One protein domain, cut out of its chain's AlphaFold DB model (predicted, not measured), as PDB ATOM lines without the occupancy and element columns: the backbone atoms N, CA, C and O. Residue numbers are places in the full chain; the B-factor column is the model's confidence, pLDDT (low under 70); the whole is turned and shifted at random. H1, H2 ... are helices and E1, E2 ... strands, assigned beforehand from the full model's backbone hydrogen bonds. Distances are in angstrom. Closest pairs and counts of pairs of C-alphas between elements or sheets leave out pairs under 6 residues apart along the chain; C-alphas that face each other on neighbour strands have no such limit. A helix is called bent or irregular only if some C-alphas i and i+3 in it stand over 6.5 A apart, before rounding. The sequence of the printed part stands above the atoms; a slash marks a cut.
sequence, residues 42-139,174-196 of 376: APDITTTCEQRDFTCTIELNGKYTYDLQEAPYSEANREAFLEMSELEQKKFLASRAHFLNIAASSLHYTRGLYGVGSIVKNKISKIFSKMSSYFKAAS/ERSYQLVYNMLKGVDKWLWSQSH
ATOM      1  N   ALA A  42      31.173 -53.110 635.900       55.28
ATOM      2  CA  ALA A  42      30.111 -54.076 636.138       55.28
ATOM      3  C   ALA A  42      29.085 -53.875 635.011       55.28
ATOM      4  O   ALA A  42      28.607 -52.749 634.855       55.28
ATOM      5  N   PRO A  43      28.830 -54.888 634.166       63.00
ATOM      6  CA  PRO A  43      27.928 -54.706 633.054       63.00
ATOM      7  C   PRO A  43      26.542 -54.363 633.602       63.00
ATOM      8  O   PRO A  43      26.078 -54.997 634.550       63.00
ATOM      9  N   ASP A  44      25.898 -53.354 633.026       74.88
ATOM     10  CA  ASP A  44      24.487 -53.100 633.280       74.88
ATOM     11  C   ASP A  44      23.702 -54.192 632.552       74.88
ATOM     12  O   ASP A  44      23.777 -54.295 631.322       74.88
ATOM     13  N   ILE A  45      23.069 -55.088 633.308       75.31
ATOM     14  CA  ILE A  45      22.352 -56.242 632.764       75.31
ATOM     15  C   ILE A  45      20.891 -56.139 633.156       75.31
ATOM     16  O   ILE A  45      20.511 -56.348 634.313       75.31
ATOM     17  N   THR A  46      20.066 -55.871 632.157       81.75
ATOM     18  CA  THR A  46      18.613 -55.888 632.258       81.75
ATOM     19  C   THR A  46      18.095 -57.176 631.636       81.75
ATOM     20  O   THR A  46      18.520 -57.607 630.570       81.75
ATOM     21  N   THR A  47      17.197 -57.864 632.337       81.06
ATOM     22  CA  THR A  47      16.536 -59.069 631.825       81.06
ATOM     23  C   THR A  47      15.042 -58.905 632.001       81.06
ATOM     24  O   THR A  47      14.561 -58.792 633.131       81.06
ATOM     25  N   THR A  48      14.322 -58.914 630.887       81.25
ATOM     26  CA  THR A  48      12.871 -58.750 630.837       81.25
ATOM     27  C   THR A  48      12.279 -60.000 630.214       81.25
ATOM     28  O   THR A  48      12.703 -60.407 629.139       81.25
ATOM     29  N   CYS A  49      11.324 -60.631 630.892       80.75
ATOM     30  CA  CYS A  49      10.644 -61.817 630.384       80.75
ATOM     31  C   CYS A  49       9.150 -61.543 630.284       80.75
ATOM     32  O   CYS A  49       8.516 -61.205 631.287       80.75
ATOM     33  N   GLU A  50       8.595 -61.699 629.089       78.19
ATOM     34  CA  GLU A  50       7.191 -61.436 628.812       78.19
ATOM     35  C   GLU A  50       6.386 -62.736 628.787       78.19
ATOM     36  O   GLU A  50       6.798 -63.750 628.227       78.19
ATOM     37  N   GLN A  51       5.206 -62.713 629.408       74.94
ATOM     38  CA  GLN A  51       4.331 -63.885 629.473       74.94
ATOM     39  C   GLN A  51       3.625 -64.162 628.140       74.94
ATOM     40  O   GLN A  51       3.339 -65.317 627.846       74.94
ATOM     41  N   ARG A  52       3.332 -63.117 627.350       75.94
ATOM     42  CA  ARG A  52       2.510 -63.220 626.132       75.94
ATOM     43  C   ARG A  52       3.154 -64.120 625.080       75.94
ATOM     44  O   ARG A  52       2.478 -64.990 624.542       75.94
ATOM     45  N   ASP A  53       4.450 -63.929 624.871       77.50
ATOM     46  CA  ASP A  53       5.208 -64.616 623.824       77.50
ATOM     47  C   ASP A  53       6.289 -65.542 624.402       77.50
ATOM     48  O   ASP A  53       7.089 -66.104 623.662       77.50
ATOM     49  N   PHE A  54       6.325 -65.705 625.733       79.06
ATOM     50  CA  PHE A  54       7.329 -66.488 626.472       79.06
ATOM     51  C   PHE A  54       8.785 -66.066 626.209       79.06
ATOM     52  O   PHE A  54       9.737 -66.775 626.561       79.06
ATOM     53  N   THR A  55       8.968 -64.885 625.634       83.25
ATOM     54  CA  THR A  55      10.257 -64.315 625.278       83.25
ATOM     55  C   THR A  55      10.963 -63.815 626.533       83.25
ATOM     56  O   THR A  55      10.348 -63.256 627.443       83.25
ATOM     57  N   CYS A  56      12.274 -64.033 626.604       84.88
ATOM     58  CA  CYS A  56      13.133 -63.285 627.515       84.88
ATOM     59  C   CYS A  56      14.145 -62.503 626.694       84.88
ATOM     60  O   CYS A  56      14.893 -63.090 625.914       84.88
ATOM     61  N   THR A  57      14.199 -61.203 626.925       86.56
ATOM     62  CA  THR A  57      15.191 -60.310 626.351       86.56
ATOM     63  C   THR A  57      16.206 -59.960 627.429       86.56
ATOM     64  O   THR A  57      15.850 -59.473 628.504       86.56
ATOM     65  N   ILE A  58      17.477 -60.252 627.161       84.81
ATOM     66  CA  ILE A  58      18.597 -59.906 628.041       84.81
ATOM     67  C   ILE A  58      19.412 -58.823 627.349       84.81
ATOM     68  O   ILE A  58      20.025 -59.077 626.314       84.81
ATOM     69  N   GLU A  59      19.455 -57.638 627.936       85.75
ATOM     70  CA  GLU A  59      20.264 -56.527 627.462       85.75
ATOM     71  C   GLU A  59      21.541 -56.406 628.299       85.75
ATOM     72  O   GLU A  59      21.490 -56.366 629.526       85.75
ATOM     73  N   LEU A  60      22.701 -56.348 627.639       79.44
ATOM     74  CA  LEU A  60      24.000 -56.097 628.262       79.44
ATOM     75  C   LEU A  60      24.546 -54.742 627.809       79.44
ATOM     76  O   LEU A  60      24.853 -54.552 626.623       79.44
ATOM     77  N   ASN A  61      24.754 -53.833 628.761       78.50
ATOM     78  CA  ASN A  61      25.336 -52.502 628.563       78.50
ATOM     79  C   ASN A  61      24.621 -51.665 627.486       78.50
ATOM     80  O   ASN A  61      25.280 -50.924 626.757       78.50
ATOM     81  N   GLY A  62      23.311 -51.868 627.302       76.50
ATOM     82  CA  GLY A  62      22.515 -51.224 626.246       76.50
ATOM     83  C   GLY A  62      23.007 -51.486 624.815       76.50
ATOM     84  O   GLY A  62      22.623 -50.776 623.890       76.50
ATOM     85  N   LYS A  63      23.907 -52.461 624.619       73.81
ATOM     86  CA  LYS A  63      24.569 -52.726 623.333       73.81
ATOM     87  C   LYS A  63      24.258 -54.106 622.771       73.81
ATOM     88  O   LYS A  63      24.276 -54.280 621.556       73.81
ATOM     89  N   TYR A  64      24.049 -55.088 623.636       74.12
ATOM     90  CA  TYR A  64      23.777 -56.456 623.211       74.12
ATOM     91  C   TYR A  64      22.434 -56.872 623.734       74.12
ATOM     92  O   TYR A  64      22.234 -56.839 624.939       74.12
ATOM     93  N   THR A  65      21.577 -57.306 622.829       81.19
ATOM     94  CA  THR A  65      20.253 -57.807 623.147       81.19
ATOM     95  C   THR A  65      20.233 -59.276 622.763       81.19
ATOM     96  O   THR A  65      20.524 -59.630 621.620       81.19
ATOM     97  N   TYR A  66      19.970 -60.143 623.734       79.06
ATOM     98  CA  TYR A  66      19.740 -61.558 623.495       79.06
ATOM     99  C   TYR A  66      18.252 -61.825 623.605       79.06
ATOM    100  O   TYR A  66      17.709 -61.862 624.709       79.06
ATOM    101  N   ASP A  67      17.620 -62.053 622.464       82.00
ATOM    102  CA  ASP A  67      16.234 -62.484 622.425       82.00
ATOM    103  C   ASP A  67      16.182 -64.011 622.475       82.00
ATOM    104  O   ASP A  67      16.562 -64.730 621.543       82.00
ATOM    105  N   LEU A  68      15.740 -64.518 623.619       81.00
ATOM    106  CA  LEU A  68      15.461 -65.926 623.851       81.00
ATOM    107  C   LEU A  68      13.994 -66.165 623.480       81.00
ATOM    108  O   LEU A  68      13.126 -66.237 624.350       81.00
ATOM    109  N   GLN A  69      13.716 -66.188 622.171       65.56
ATOM    110  CA  GLN A  69      12.351 -66.303 621.630       65.56
ATOM    111  C   GLN A  69      11.839 -67.742 621.522       65.56
ATOM    112  O   GLN A  69      10.648 -67.970 621.348       65.56
ATOM    113  N   GLU A  70      12.717 -68.731 621.629       63.09
ATOM    114  CA  GLU A  70      12.344 -70.127 621.423       63.09
ATOM    115  C   GLU A  70      12.067 -70.835 622.742       63.09
ATOM    116  O   GLU A  70      12.777 -71.762 623.090       63.09
ATOM    117  N   ALA A  71      11.053 -70.470 623.515       54.88
ATOM    118  CA  ALA A  71      10.628 -71.409 624.543       54.88
ATOM    119  C   ALA A  71       9.158 -71.255 624.857       54.88
ATOM    120  O   ALA A  71       8.702 -70.130 624.990       54.88
ATOM    121  N   PRO A  72       8.412 -72.351 625.002       59.41
ATOM    122  CA  PRO A  72       8.877 -73.697 625.367       59.41
ATOM    123  C   PRO A  72       9.449 -74.538 624.206       59.41
ATOM    124  O   PRO A  72       8.810 -74.741 623.181       59.41
ATOM    125  N   TYR A  73      10.666 -75.065 624.399       68.94
ATOM    126  CA  TYR A  73      11.443 -75.852 623.416       68.94
ATOM    127  C   TYR A  73      10.855 -77.235 623.070       68.94
ATOM    128  O   TYR A  73      11.400 -77.944 622.223       68.94
ATOM    129  N   SER A  74       9.788 -77.653 623.748       79.69
ATOM    130  CA  SER A  74       8.984 -78.822 623.400       79.69
ATOM    131  C   SER A  74       7.522 -78.529 623.719       79.69
ATOM    132  O   SER A  74       7.226 -77.801 624.670       79.69
ATOM    133  N   GLU A  75       6.613 -79.118 622.947       83.25
ATOM    134  CA  GLU A  75       5.171 -79.031 623.202       83.25
ATOM    135  C   GLU A  75       4.829 -79.539 624.610       83.25
ATOM    136  O   GLU A  75       4.143 -78.853 625.354       83.25
ATOM    137  N   ALA A  76       5.476 -80.618 625.061       85.56
ATOM    138  CA  ALA A  76       5.334 -81.121 626.428       85.56
ATOM    139  C   ALA A  76       5.722 -80.092 627.512       85.56
ATOM    140  O   ALA A  76       5.024 -79.951 628.511       85.56
ATOM    141  N   ASN A  77       6.814 -79.333 627.330       84.69
ATOM    142  CA  ASN A  77       7.194 -78.286 628.291       84.69
ATOM    143  C   ASN A  77       6.204 -77.113 628.265       84.69
ATOM    144  O   ASN A  77       6.022 -76.440 629.281       84.69
ATOM    145  N   ARG A  78       5.583 -76.858 627.105       85.19
ATOM    146  CA  ARG A  78       4.529 -75.853 626.950       85.19
ATOM    147  C   ARG A  78       3.294 -76.239 627.723       85.19
ATOM    148  O   ARG A  78       2.815 -75.441 628.518       85.19
ATOM    149  N   GLU A  79       2.805 -77.442 627.471       88.94
ATOM    150  CA  GLU A  79       1.624 -77.997 628.115       88.94
ATOM    151  C   GLU A  79       1.834 -78.035 629.623       88.94
ATOM    152  O   GLU A  79       1.062 -77.420 630.348       88.94
ATOM    153  N   ALA A  80       2.967 -78.574 630.087       87.81
ATOM    154  CA  ALA A  80       3.303 -78.609 631.507       87.81
ATOM    155  C   ALA A  80       3.326 -77.218 632.162       87.81
ATOM    156  O   ALA A  80       2.950 -77.087 633.322       87.81
ATOM    157  N   PHE A  81       3.766 -76.169 631.454       89.25
ATOM    158  CA  PHE A  81       3.706 -74.792 631.956       89.25
ATOM    159  C   PHE A  81       2.280 -74.229 631.951       89.25
ATOM    160  O   PHE A  81       1.879 -73.570 632.909       89.25
ATOM    161  N   LEU A  82       1.513 -74.472 630.886       90.31
ATOM    162  CA  LEU A  82       0.134 -73.999 630.756       90.31
ATOM    163  C   LEU A  82      -0.819 -74.687 631.744       90.31
ATOM    164  O   LEU A  82      -1.797 -74.074 632.158       90.31
ATOM    165  N   GLU A  83      -0.510 -75.917 632.153       93.31
ATOM    166  CA  GLU A  83      -1.218 -76.662 633.199       93.31
ATOM    167  C   GLU A  83      -0.962 -76.111 634.612       93.31
ATOM    168  O   GLU A  83      -1.734 -76.388 635.532       93.31
ATOM    169  N   MET A  84       0.092 -75.309 634.807       92.69
ATOM    170  CA  MET A  84       0.355 -74.656 636.092       92.69
ATOM    171  C   MET A  84      -0.672 -73.565 636.380       92.69
ATOM    172  O   MET A  84      -1.165 -72.885 635.477       92.69
ATOM    173  N   SER A  85      -0.914 -73.304 637.666       94.62
ATOM    174  CA  SER A  85      -1.713 -72.148 638.076       94.62
ATOM    175  C   SER A  85      -1.072 -70.833 637.611       94.62
ATOM    176  O   SER A  85       0.150 -70.707 637.528       94.62
ATOM    177  N   GLU A  86      -1.882 -69.797 637.378       93.38
ATOM    178  CA  GLU A  86      -1.387 -68.473 636.961       93.38
ATOM    179  C   GLU A  86      -0.313 -67.919 637.922       93.38
ATOM    180  O   GLU A  86       0.650 -67.263 637.516       93.38
ATOM    181  N   LEU A  87      -0.442 -68.223 639.218       92.06
ATOM    182  CA  LEU A  87       0.537 -67.847 640.234       92.06
ATOM    183  C   LEU A  87       1.876 -68.580 640.055       92.06
ATOM    184  O   LEU A  87       2.931 -67.962 640.200       92.06
ATOM    185  N   GLU A  88       1.853 -69.883 639.773       90.75
ATOM    186  CA  GLU A  88       3.055 -70.680 639.495       90.75
ATOM    187  C   GLU A  88       3.732 -70.230 638.201       90.75
ATOM    188  O   GLU A  88       4.947 -70.037 638.193       90.75
ATOM    189  N   GLN A  89       2.952 -69.949 637.154       90.75
ATOM    190  CA  GLN A  89       3.455 -69.391 635.898       90.75
ATOM    191  C   GLN A  89       4.218 -68.078 636.134       90.75
ATOM    192  O   GLN A  89       5.366 -67.926 635.709       90.75
ATOM    193  N   LYS A  90       3.628 -67.147 636.899       90.25
ATOM    194  CA  LYS A  90       4.277 -65.880 637.282       90.25
ATOM    195  C   LYS A  90       5.556 -66.101 638.096       90.25
ATOM    196  O   LYS A  90       6.568 -65.443 637.844       90.25
ATOM    197  N   LYS A  91       5.543 -67.035 639.055       89.44
ATOM    198  CA  LYS A  91       6.730 -67.390 639.859       89.44
ATOM    199  C   LYS A  91       7.847 -67.987 639.008       89.44
ATOM    200  O   LYS A  91       9.013 -67.645 639.228       89.44
ATOM    201  N   PHE A  92       7.503 -68.856 638.058       91.31
ATOM    202  CA  PHE A  92       8.453 -69.436 637.118       91.31
ATOM    203  C   PHE A  92       9.112 -68.345 636.285       91.31
ATOM    204  O   PHE A  92      10.334 -68.239 636.312       91.31
ATOM    205  N   LEU A  93       8.328 -67.492 635.616       89.75
ATOM    206  CA  LEU A  93       8.860 -66.430 634.754       89.75
ATOM    207  C   LEU A  93       9.766 -65.460 635.524       89.75
ATOM    208  O   LEU A  93      10.852 -65.128 635.049       89.75
ATOM    209  N   ALA A  94       9.383 -65.077 636.746       87.56
ATOM    210  CA  ALA A  94      10.221 -64.242 637.606       87.56
ATOM    211  C   ALA A  94      11.537 -64.938 638.006       87.56
ATOM    212  O   ALA A  94      12.605 -64.323 637.985       87.56
ATOM    213  N   SER A  95      11.480 -66.228 638.350       87.44
ATOM    214  CA  SER A  95      12.670 -67.009 638.724       87.44
ATOM    215  C   SER A  95      13.586 -67.262 637.524       87.44
ATOM    216  O   SER A  95      14.803 -67.146 637.652       87.44
ATOM    217  N   ARG A  96      13.003 -67.535 636.352       88.25
ATOM    218  CA  ARG A  96      13.684 -67.675 635.061       88.25
ATOM    219  C   ARG A  96      14.447 -66.401 634.711       88.25
ATOM    220  O   ARG A  96      15.648 -66.478 634.475       88.25
ATOM    221  N   ALA A  97      13.787 -65.241 634.754       86.44
ATOM    222  CA  ALA A  97      14.415 -63.945 634.491       86.44
ATOM    223  C   ALA A  97      15.613 -63.697 635.416       86.44
ATOM    224  O   ALA A  97      16.701 -63.338 634.969       86.44
ATOM    225  N   HIS A  98      15.432 -63.950 636.715       83.69
ATOM    226  CA  HIS A  98      16.497 -63.784 637.697       83.69
ATOM    227  C   HIS A  98      17.687 -64.715 637.428       83.69
ATOM    228  O   HIS A  98      18.838 -64.283 637.502       83.69
ATOM    229  N   PHE A  99      17.421 -65.977 637.082       83.56
ATOM    230  CA  PHE A  99      18.466 -66.947 636.777       83.56
ATOM    231  C   PHE A  99      19.245 -66.577 635.517       83.56
ATOM    232  O   PHE A  99      20.473 -66.580 635.529       83.56
ATOM    233  N   LEU A 100      18.536 -66.228 634.445       86.06
ATOM    234  CA  LEU A 100      19.145 -65.820 633.184       86.06
ATOM    235  C   LEU A 100      20.003 -64.567 633.349       86.06
ATOM    236  O   LEU A 100      21.080 -64.505 632.768       86.06
ATOM    237  N   ASN A 101      19.590 -63.624 634.198       82.12
ATOM    238  CA  ASN A 101      20.399 -62.453 634.528       82.12
ATOM    239  C   ASN A 101      21.718 -62.842 635.226       82.12
ATOM    240  O   ASN A 101      22.805 -62.431 634.808       82.12
ATOM    241  N   ILE A 102      21.647 -63.697 636.255       79.50
ATOM    242  CA  ILE A 102      22.844 -64.193 636.955       79.50
ATOM    243  C   ILE A 102      23.752 -64.951 635.981       79.50
ATOM    244  O   ILE A 102      24.951 -64.678 635.918       79.50
ATOM    245  N   ALA A 103      23.187 -65.859 635.182       82.31
ATOM    246  CA  ALA A 103      23.928 -66.628 634.192       82.31
ATOM    247  C   ALA A 103      24.594 -65.715 633.155       82.31
ATOM    248  O   ALA A 103      25.777 -65.882 632.867       82.31
ATOM    249  N   ALA A 104      23.876 -64.715 632.639       82.56
ATOM    250  CA  ALA A 104      24.404 -63.766 631.665       82.56
ATOM    251  C   ALA A 104      25.559 -62.961 632.255       82.56
ATOM    252  O   ALA A 104      26.596 -62.832 631.607       82.56
ATOM    253  N   SER A 105      25.422 -62.510 633.504       76.38
ATOM    254  CA  SER A 105      26.491 -61.842 634.247       76.38
ATOM    255  C   SER A 105      27.738 -62.722 634.332       76.38
ATOM    256  O   SER A 105      28.810 -62.337 633.861       76.38
ATOM    257  N   SER A 106      27.605 -63.937 634.870       70.25
ATOM    258  CA  SER A 106      28.727 -64.863 635.072       70.25
ATOM    259  C   SER A 106      29.407 -65.270 633.760       70.25
ATOM    260  O   SER A 106      30.637 -65.277 633.663       70.25
ATOM    261  N   LEU A 107      28.617 -65.565 632.726       75.31
ATOM    262  CA  LEU A 107      29.119 -65.915 631.399       75.31
ATOM    263  C   LEU A 107      29.808 -64.729 630.720       75.31
ATOM    264  O   LEU A 107      30.812 -64.905 630.032       75.31
ATOM    265  N   HIS A 108      29.317 -63.508 630.939       73.88
ATOM    266  CA  HIS A 108      29.929 -62.309 630.383       73.88
ATOM    267  C   HIS A 108      31.296 -62.007 631.001       73.88
ATOM    268  O   HIS A 108      32.221 -61.654 630.272       73.88
ATOM    269  N   TYR A 109      31.456 -62.184 632.316       67.19
ATOM    270  CA  TYR A 109      32.758 -62.022 632.973       67.19
ATOM    271  C   TYR A 109      33.790 -63.042 632.484       67.19
ATOM    272  O   TYR A 109      34.971 -62.731 632.358       67.19
ATOM    273  N   THR A 110      33.339 -64.246 632.138       65.12
ATOM    274  CA  THR A 110      34.208 -65.344 631.690       65.12
ATOM    275  C   THR A 110      34.386 -65.408 630.167       65.12
ATOM    276  O   THR A 110      35.205 -66.175 629.662       65.12
ATOM    277  N   ARG A 111      33.712 -64.538 629.403       68.25
ATOM    278  CA  ARG A 111      33.731 -64.551 627.929       68.25
ATOM    279  C   ARG A 111      35.108 -64.355 627.303       68.25
ATOM    280  O   ARG A 111      35.338 -64.859 626.209       68.25
ATOM    281  N   GLY A 112      36.012 -63.627 627.965       56.91
ATOM    282  CA  GLY A 112      37.378 -63.419 627.475       56.91
ATOM    283  C   GLY A 112      38.138 -64.742 627.382       56.91
ATOM    284  O   GLY A 112      38.710 -65.054 626.338       56.91
ATOM    285  N   LEU A 113      38.022 -65.566 628.428       59.03
ATOM    286  CA  LEU A 113      38.565 -66.925 628.466       59.03
ATOM    287  C   LEU A 113      37.968 -67.784 627.347       59.03
ATOM    288  O   LEU A 113      38.696 -68.470 626.631       59.03
ATOM    289  N   TYR A 114      36.654 -67.688 627.131       59.38
ATOM    290  CA  TYR A 114      35.979 -68.456 626.086       59.38
ATOM    291  C   TYR A 114      36.318 -68.014 624.663       59.38
ATOM    292  O   TYR A 114      36.471 -68.848 623.771       59.38
ATOM    293  N   GLY A 115      36.428 -66.707 624.426       57.53
ATOM    294  CA  GLY A 115      36.762 -66.149 623.121       57.53
ATOM    295  C   GLY A 115      38.144 -66.609 622.676       57.53
ATOM    296  O   GLY A 115      38.284 -67.163 621.580       57.53
ATOM    297  N   VAL A 116      39.137 -66.461 623.559       56.06
ATOM    298  CA  VAL A 116      40.505 -66.945 623.333       56.06
ATOM    299  C   VAL A 116      40.502 -68.465 623.167       56.06
ATOM    300  O   VAL A 116      40.997 -68.971 622.158       56.06
ATOM    301  N   GLY A 117      39.836 -69.191 624.071       56.88
ATOM    302  CA  GLY A 117      39.696 -70.645 624.014       56.88
ATOM    303  C   GLY A 117      39.062 -71.156 622.718       56.88
ATOM    304  O   GLY A 117      39.510 -72.161 622.183       56.88
ATOM    305  N   SER A 118      38.079 -70.458 622.139       56.28
ATOM    306  CA  SER A 118      37.418 -70.862 620.884       56.28
ATOM    307  C   SER A 118      38.319 -70.722 619.649       56.28
ATOM    308  O   SER A 118      38.241 -71.516 618.706       56.28
ATOM    309  N   ILE A 119      39.202 -69.723 619.642       58.56
ATOM    310  CA  ILE A 119      40.167 -69.501 618.560       58.56
ATOM    311  C   ILE A 119      41.318 -70.487 618.690       58.56
ATOM    312  O   ILE A 119      41.704 -71.118 617.702       58.56
ATOM    313  N   VAL A 120      41.794 -70.681 619.921       55.19
ATOM    314  CA  VAL A 120      42.776 -71.707 620.249       55.19
ATOM    315  C   VAL A 120      42.210 -73.092 619.931       55.19
ATOM    316  O   VAL A 120      42.903 -73.855 619.282       55.19
ATOM    317  N   LYS A 121      40.937 -73.400 620.216       53.44
ATOM    318  CA  LYS A 121      40.274 -74.666 619.848       53.44
ATOM    319  C   LYS A 121      40.287 -74.912 618.345       53.44
ATOM    320  O   LYS A 121      40.535 -76.035 617.929       53.44
ATOM    321  N   ASN A 122      40.076 -73.893 617.514       56.16
ATOM    322  CA  ASN A 122      40.189 -74.055 616.061       56.16
ATOM    323  C   ASN A 122      41.635 -74.317 615.612       56.16
ATOM    324  O   ASN A 122      41.841 -75.068 614.659       56.16
ATOM    325  N   LYS A 123      42.633 -73.726 616.281       57.31
ATOM    326  CA  LYS A 123      44.056 -73.998 616.011       57.31
ATOM    327  C   LYS A 123      44.473 -75.381 616.534       57.31
ATOM    328  O   LYS A 123      45.032 -76.159 615.775       57.31
ATOM    329  N   ILE A 124      44.107 -75.730 617.764       49.28
ATOM    330  CA  ILE A 124      44.317 -77.033 618.405       49.28
ATOM    331  C   ILE A 124      43.606 -78.142 617.626       49.28
ATOM    332  O   ILE A 124      44.221 -79.156 617.348       49.28
ATOM    333  N   SER A 125      42.363 -77.949 617.184       47.62
ATOM    334  CA  SER A 125      41.645 -78.905 616.327       47.62
ATOM    335  C   SER A 125      42.375 -79.141 615.002       47.62
ATOM    336  O   SER A 125      42.517 -80.285 614.581       47.62
ATOM    337  N   LYS A 126      42.933 -78.088 614.382       59.12
ATOM    338  CA  LYS A 126      43.810 -78.225 613.205       59.12
ATOM    339  C   LYS A 126      45.127 -78.942 613.524       59.12
ATOM    340  O   LYS A 126      45.639 -79.659 612.672       59.12
ATOM    341  N   ILE A 127      45.690 -78.751 614.718       55.25
ATOM    342  CA  ILE A 127      46.890 -79.468 615.174       55.25
ATOM    343  C   ILE A 127      46.561 -80.947 615.402       55.25
ATOM    344  O   ILE A 127      47.279 -81.800 614.903       55.25
ATOM    345  N   PHE A 128      45.447 -81.264 616.062       49.03
ATOM    346  CA  PHE A 128      44.990 -82.636 616.281       49.03
ATOM    347  C   PHE A 128      44.593 -83.337 614.984       49.03
ATOM    348  O   PHE A 128      44.892 -84.517 614.836       49.03
ATOM    349  N   SER A 129      43.967 -82.648 614.026       55.25
ATOM    350  CA  SER A 129      43.672 -83.241 612.717       55.25
ATOM    351  C   SER A 129      44.954 -83.527 611.933       55.25
ATOM    352  O   SER A 129      45.071 -84.606 611.354       55.25
ATOM    353  N   LYS A 130      45.952 -82.630 612.000       61.25
ATOM    354  CA  LYS A 130      47.300 -82.872 611.462       61.25
ATOM    355  C   LYS A 130      47.997 -84.035 612.171       61.25
ATOM    356  O   LYS A 130      48.469 -84.944 611.500       61.25
ATOM    357  N   MET A 131      48.018 -84.066 613.505       43.50
ATOM    358  CA  MET A 131      48.582 -85.179 614.278       43.50
ATOM    359  C   MET A 131      47.877 -86.496 613.954       43.50
ATOM    360  O   MET A 131      48.545 -87.497 613.756       43.50
ATOM    361  N   SER A 132      46.550 -86.506 613.824       47.62
ATOM    362  CA  SER A 132      45.795 -87.696 613.421       47.62
ATOM    363  C   SER A 132      46.173 -88.165 612.015       47.62
ATOM    364  O   SER A 132      46.327 -89.368 611.816       47.62
ATOM    365  N   SER A 133      46.380 -87.251 611.059       58.38
ATOM    366  CA  SER A 133      46.912 -87.624 609.741       58.38
ATOM    367  C   SER A 133      48.353 -88.135 609.811       58.38
ATOM    368  O   SER A 133      48.669 -89.087 609.110       58.38
ATOM    369  N   TYR A 134      49.192 -87.586 610.697       50.38
ATOM    370  CA  TYR A 134      50.549 -88.085 610.945       50.38
ATOM    371  C   TYR A 134      50.547 -89.479 611.578       50.38
ATOM    372  O   TYR A 134      51.305 -90.334 611.147       50.38
ATOM    373  N   PHE A 135      49.678 -89.744 612.554       46.38
ATOM    374  CA  PHE A 135      49.547 -91.069 613.162       46.38
ATOM    375  C   PHE A 135      48.973 -92.102 612.193       46.38
ATOM    376  O   PHE A 135      49.392 -93.251 612.231       46.38
ATOM    377  N   LYS A 136      48.057 -91.702 611.302       57.16
ATOM    378  CA  LYS A 136      47.607 -92.565 610.200       57.16
ATOM    379  C   LYS A 136      48.752 -92.865 609.231       57.16
ATOM    380  O   LYS A 136      49.000 -94.026 608.959       57.16
ATOM    381  N   ALA A 137      49.505 -91.847 608.814       58.75
ATOM    382  CA  ALA A 137      50.655 -92.018 607.926       58.75
ATOM    383  C   ALA A 137      51.809 -92.818 608.560       58.75
ATOM    384  O   ALA A 137      52.522 -93.507 607.851       58.75
ATOM    385  N   ALA A 138      51.993 -92.750 609.881       47.69
ATOM    386  CA  ALA A 138      52.984 -93.548 610.607       47.69
ATOM    387  C   ALA A 138      52.511 -94.985 610.903       47.69
ATOM    388  O   ALA A 138      53.330 -95.850 611.197       47.69
ATOM    389  N   SER A 139      51.197 -95.230 610.860       50.66
ATOM    390  CA  SER A 139      50.596 -96.564 610.971       50.66
ATOM    391  C   SER A 139      50.608 -97.317 609.640       50.66
ATOM    392  O   SER A 139      50.530 -98.544 609.649       50.66
ATOM    393  N   GLU A 174      33.124 -61.236 618.855       81.56
ATOM    394  CA  GLU A 174      31.905 -61.783 618.241       81.56
ATOM    395  C   GLU A 174      31.666 -63.253 618.617       81.56
ATOM    396  O   GLU A 174      30.580 -63.607 619.075       81.56
ATOM    397  N   ARG A 175      32.700 -64.100 618.535       77.81
ATOM    398  CA  ARG A 175      32.596 -65.515 618.928       77.81
ATOM    399  C   ARG A 175      32.291 -65.702 620.404       77.81
ATOM    400  O   ARG A 175      31.487 -66.563 620.750       77.81
ATOM    401  N   SER A 176      32.906 -64.898 621.271       75.38
ATOM    402  CA  SER A 176      32.615 -64.941 622.705       75.38
ATOM    403  C   SER A 176      31.145 -64.614 622.979       75.38
ATOM    404  O   SER A 176      30.513 -65.297 623.778       75.38
ATOM    405  N   TYR A 177      30.569 -63.646 622.256       81.06
ATOM    406  CA  TYR A 177      29.155 -63.287 622.369       81.06
ATOM    407  C   TYR A 177      28.232 -64.396 621.869       81.06
ATOM    408  O   TYR A 177      27.296 -64.762 622.575       81.06
ATOM    409  N   GLN A 178      28.512 -64.965 620.695       81.94
ATOM    410  CA  GLN A 178      27.735 -66.090 620.162       81.94
ATOM    411  C   GLN A 178      27.762 -67.291 621.111       81.94
ATOM    412  O   GLN A 178      26.745 -67.949 621.314       81.94
ATOM    413  N   LEU A 179      28.912 -67.563 621.733       79.38
ATOM    414  CA  LEU A 179      29.019 -68.636 622.709       79.38
ATOM    415  C   LEU A 179      28.189 -68.343 623.963       79.38
ATOM    416  O   LEU A 179      27.425 -69.208 624.381       79.38
ATOM    417  N   VAL A 180      28.291 -67.135 624.531       81.38
ATOM    418  CA  VAL A 180      27.468 -66.723 625.681       81.38
ATOM    419  C   VAL A 180      25.979 -66.839 625.348       81.38
ATOM    420  O   VAL A 180      25.234 -67.411 626.138       81.38
ATOM    421  N   TYR A 181      25.554 -66.387 624.164       85.44
ATOM    422  CA  TYR A 181      24.174 -66.531 623.697       85.44
ATOM    423  C   TYR A 181      23.730 -67.996 623.640       85.44
ATOM    424  O   TYR A 181      22.701 -68.352 624.208       85.44
ATOM    425  N   ASN A 182      24.525 -68.870 623.018       82.38
ATOM    426  CA  ASN A 182      24.210 -70.295 622.914       82.38
ATOM    427  C   ASN A 182      24.158 -70.980 624.287       82.38
ATOM    428  O   ASN A 182      23.303 -71.837 624.517       82.38
ATOM    429  N   MET A 183      25.037 -70.591 625.216       82.69
ATOM    430  CA  MET A 183      24.995 -71.081 626.594       82.69
ATOM    431  C   MET A 183      23.735 -70.604 627.319       82.69
ATOM    432  O   MET A 183      23.067 -71.415 627.953       82.69
ATOM    433  N   LEU A 184      23.366 -69.326 627.186       85.62
ATOM    434  CA  LEU A 184      22.126 -68.783 627.750       85.62
ATOM    435  C   LEU A 184      20.891 -69.473 627.172       85.62
ATOM    436  O   LEU A 184      19.985 -69.816 627.924       85.62
ATOM    437  N   LYS A 185      20.890 -69.764 625.869       86.00
ATOM    438  CA  LYS A 185      19.847 -70.552 625.204       86.00
ATOM    439  C   LYS A 185      19.739 -71.962 625.799       86.00
ATOM    440  O   LYS A 185      18.642 -72.443 626.074       86.00
ATOM    441  N   GLY A 186      20.874 -72.617 626.051       84.25
ATOM    442  CA  GLY A 186      20.928 -73.929 626.703       84.25
ATOM    443  C   GLY A 186      20.430 -73.908 628.153       84.25
ATOM    444  O   GLY A 186      19.645 -74.771 628.544       84.25
ATOM    445  N   VAL A 187      20.838 -72.900 628.926       86.56
ATOM    446  CA  VAL A 187      20.352 -72.648 630.291       86.56
ATOM    447  C   VAL A 187      18.843 -72.429 630.293       86.56
ATOM    448  O   VAL A 187      18.139 -73.021 631.105       86.56
ATOM    449  N   ASP A 188      18.344 -71.611 629.371       89.44
ATOM    450  CA  ASP A 188      16.922 -71.320 629.248       89.44
ATOM    451  C   ASP A 188      16.123 -72.590 628.948       89.44
ATOM    452  O   ASP A 188      15.165 -72.922 629.647       89.44
ATOM    453  N   LYS A 189      16.584 -73.380 627.974       87.50
ATOM    454  CA  LYS A 189      15.997 -74.686 627.662       87.50
ATOM    455  C   LYS A 189      15.961 -75.610 628.876       87.50
ATOM    456  O   LYS A 189      14.954 -76.281 629.113       87.50
ATOM    457  N   TRP A 190      17.042 -75.637 629.650       89.12
ATOM    458  CA  TRP A 190      17.104 -76.409 630.881       89.12
ATOM    459  C   TRP A 190      16.095 -75.902 631.922       89.12
ATOM    460  O   TRP A 190      15.345 -76.716 632.459       89.12
ATOM    461  N   LEU A 191      15.972 -74.588 632.141       89.88
ATOM    462  CA  LEU A 191      14.979 -74.018 633.061       89.88
ATOM    463  C   LEU A 191      13.548 -74.409 632.687       89.88
ATOM    464  O   LEU A 191      12.778 -74.795 633.563       89.88
ATOM    465  N   TRP A 192      13.204 -74.373 631.398       90.06
ATOM    466  CA  TRP A 192      11.895 -74.818 630.914       90.06
ATOM    467  C   TRP A 192      11.632 -76.297 631.177       90.06
ATOM    468  O   TRP A 192      10.529 -76.649 631.581       90.06
ATOM    469  N   SER A 193      12.647 -77.152 631.029       88.56
ATOM    470  CA  SER A 193      12.514 -78.573 631.382       88.56
ATOM    471  C   SER A 193      12.319 -78.804 632.887       88.56
ATOM    472  O   SER A 193      11.864 -79.868 633.290       88.56
ATOM    473  N   GLN A 194      12.681 -77.821 633.719       90.81
ATOM    474  CA  GLN A 194      12.582 -77.864 635.182       90.81
ATOM    475  C   GLN A 194      11.505 -76.918 635.723       90.81
ATOM    476  O   GLN A 194      11.539 -76.554 636.902       90.81
ATOM    477  N   SER A 195      10.555 -76.504 634.884       90.69
ATOM    478  CA  SER A 195       9.596 -75.444 635.206       90.69
ATOM    479  C   SER A 195       8.838 -75.708 636.506       90.69
ATOM    480  O   SER A 195       8.755 -74.811 637.340       90.69
ATOM    481  N   HIS A 196       8.387 -76.945 636.746       89.19
ATOM    482  CA  HIS A 196       7.696 -77.317 637.983       89.19
ATOM    483  C   HIS A 196       8.580 -77.124 639.228       89.19
ATOM    484  O   HIS A 196       8.142 -76.543 640.218       89.19
TER     485      HIS A 196
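Overview. This is residues 42 to 139 and 174 to 196 of the 376 residues of an uncharacterized protein of Bdellovibrionales bacterium RBG_16_40_8 (UniProt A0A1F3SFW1). H2a and H3 cover one face of a small three-stranded sheet, two layers, and residues 120 to 139 of H2b stick out as a long arm. The 121 printed residues run E1 E2 E3 H1 H2 H3, mostly helix; E1 E2 E3 form an antiparallel meander, neighbours in chain order. The whole is loose, radius of gyration of the C-alphas 19.0 A, spanning 65 by 36 by 17 A.

Arrangement. Start at E1, residues 45 to 49, a hairpin with E2, residues 56 to 60; N 46 and O 59 are 3.0 A apart, within hydrogen-bond range. E2 and E3, residues 64 to 68, make another, N 58 to O 66 2.9 A. Next come H1, residues 75 to 82, not on the sheet, and H2, residues 86 to 139, one helix by its hydrogen bonds but bent, C-alphas 109 and 112 being 7.3 A apart. Its arm H2a, to residue 109, touches H3, residues 174 to 193, closest C-alphas Leu 107 and Val 180, 6.0 A. Every O i to N i+4 pair is within range in H1, H2a, H2b and H3.

Along the chain. Find E1's C-alpha 45 at (22.352, -56.242, 632.764); H3, 28.8 A from first to last C-alpha, ends at C-alpha 193 at (12.514, -78.573, 631.382).

Size, cuts and confidence. Residues 140 to 173 are cut out, a 40.1 A gap; pLDDT is under 70 at residues 42 to 43, 69 to 73 and 109 to 139.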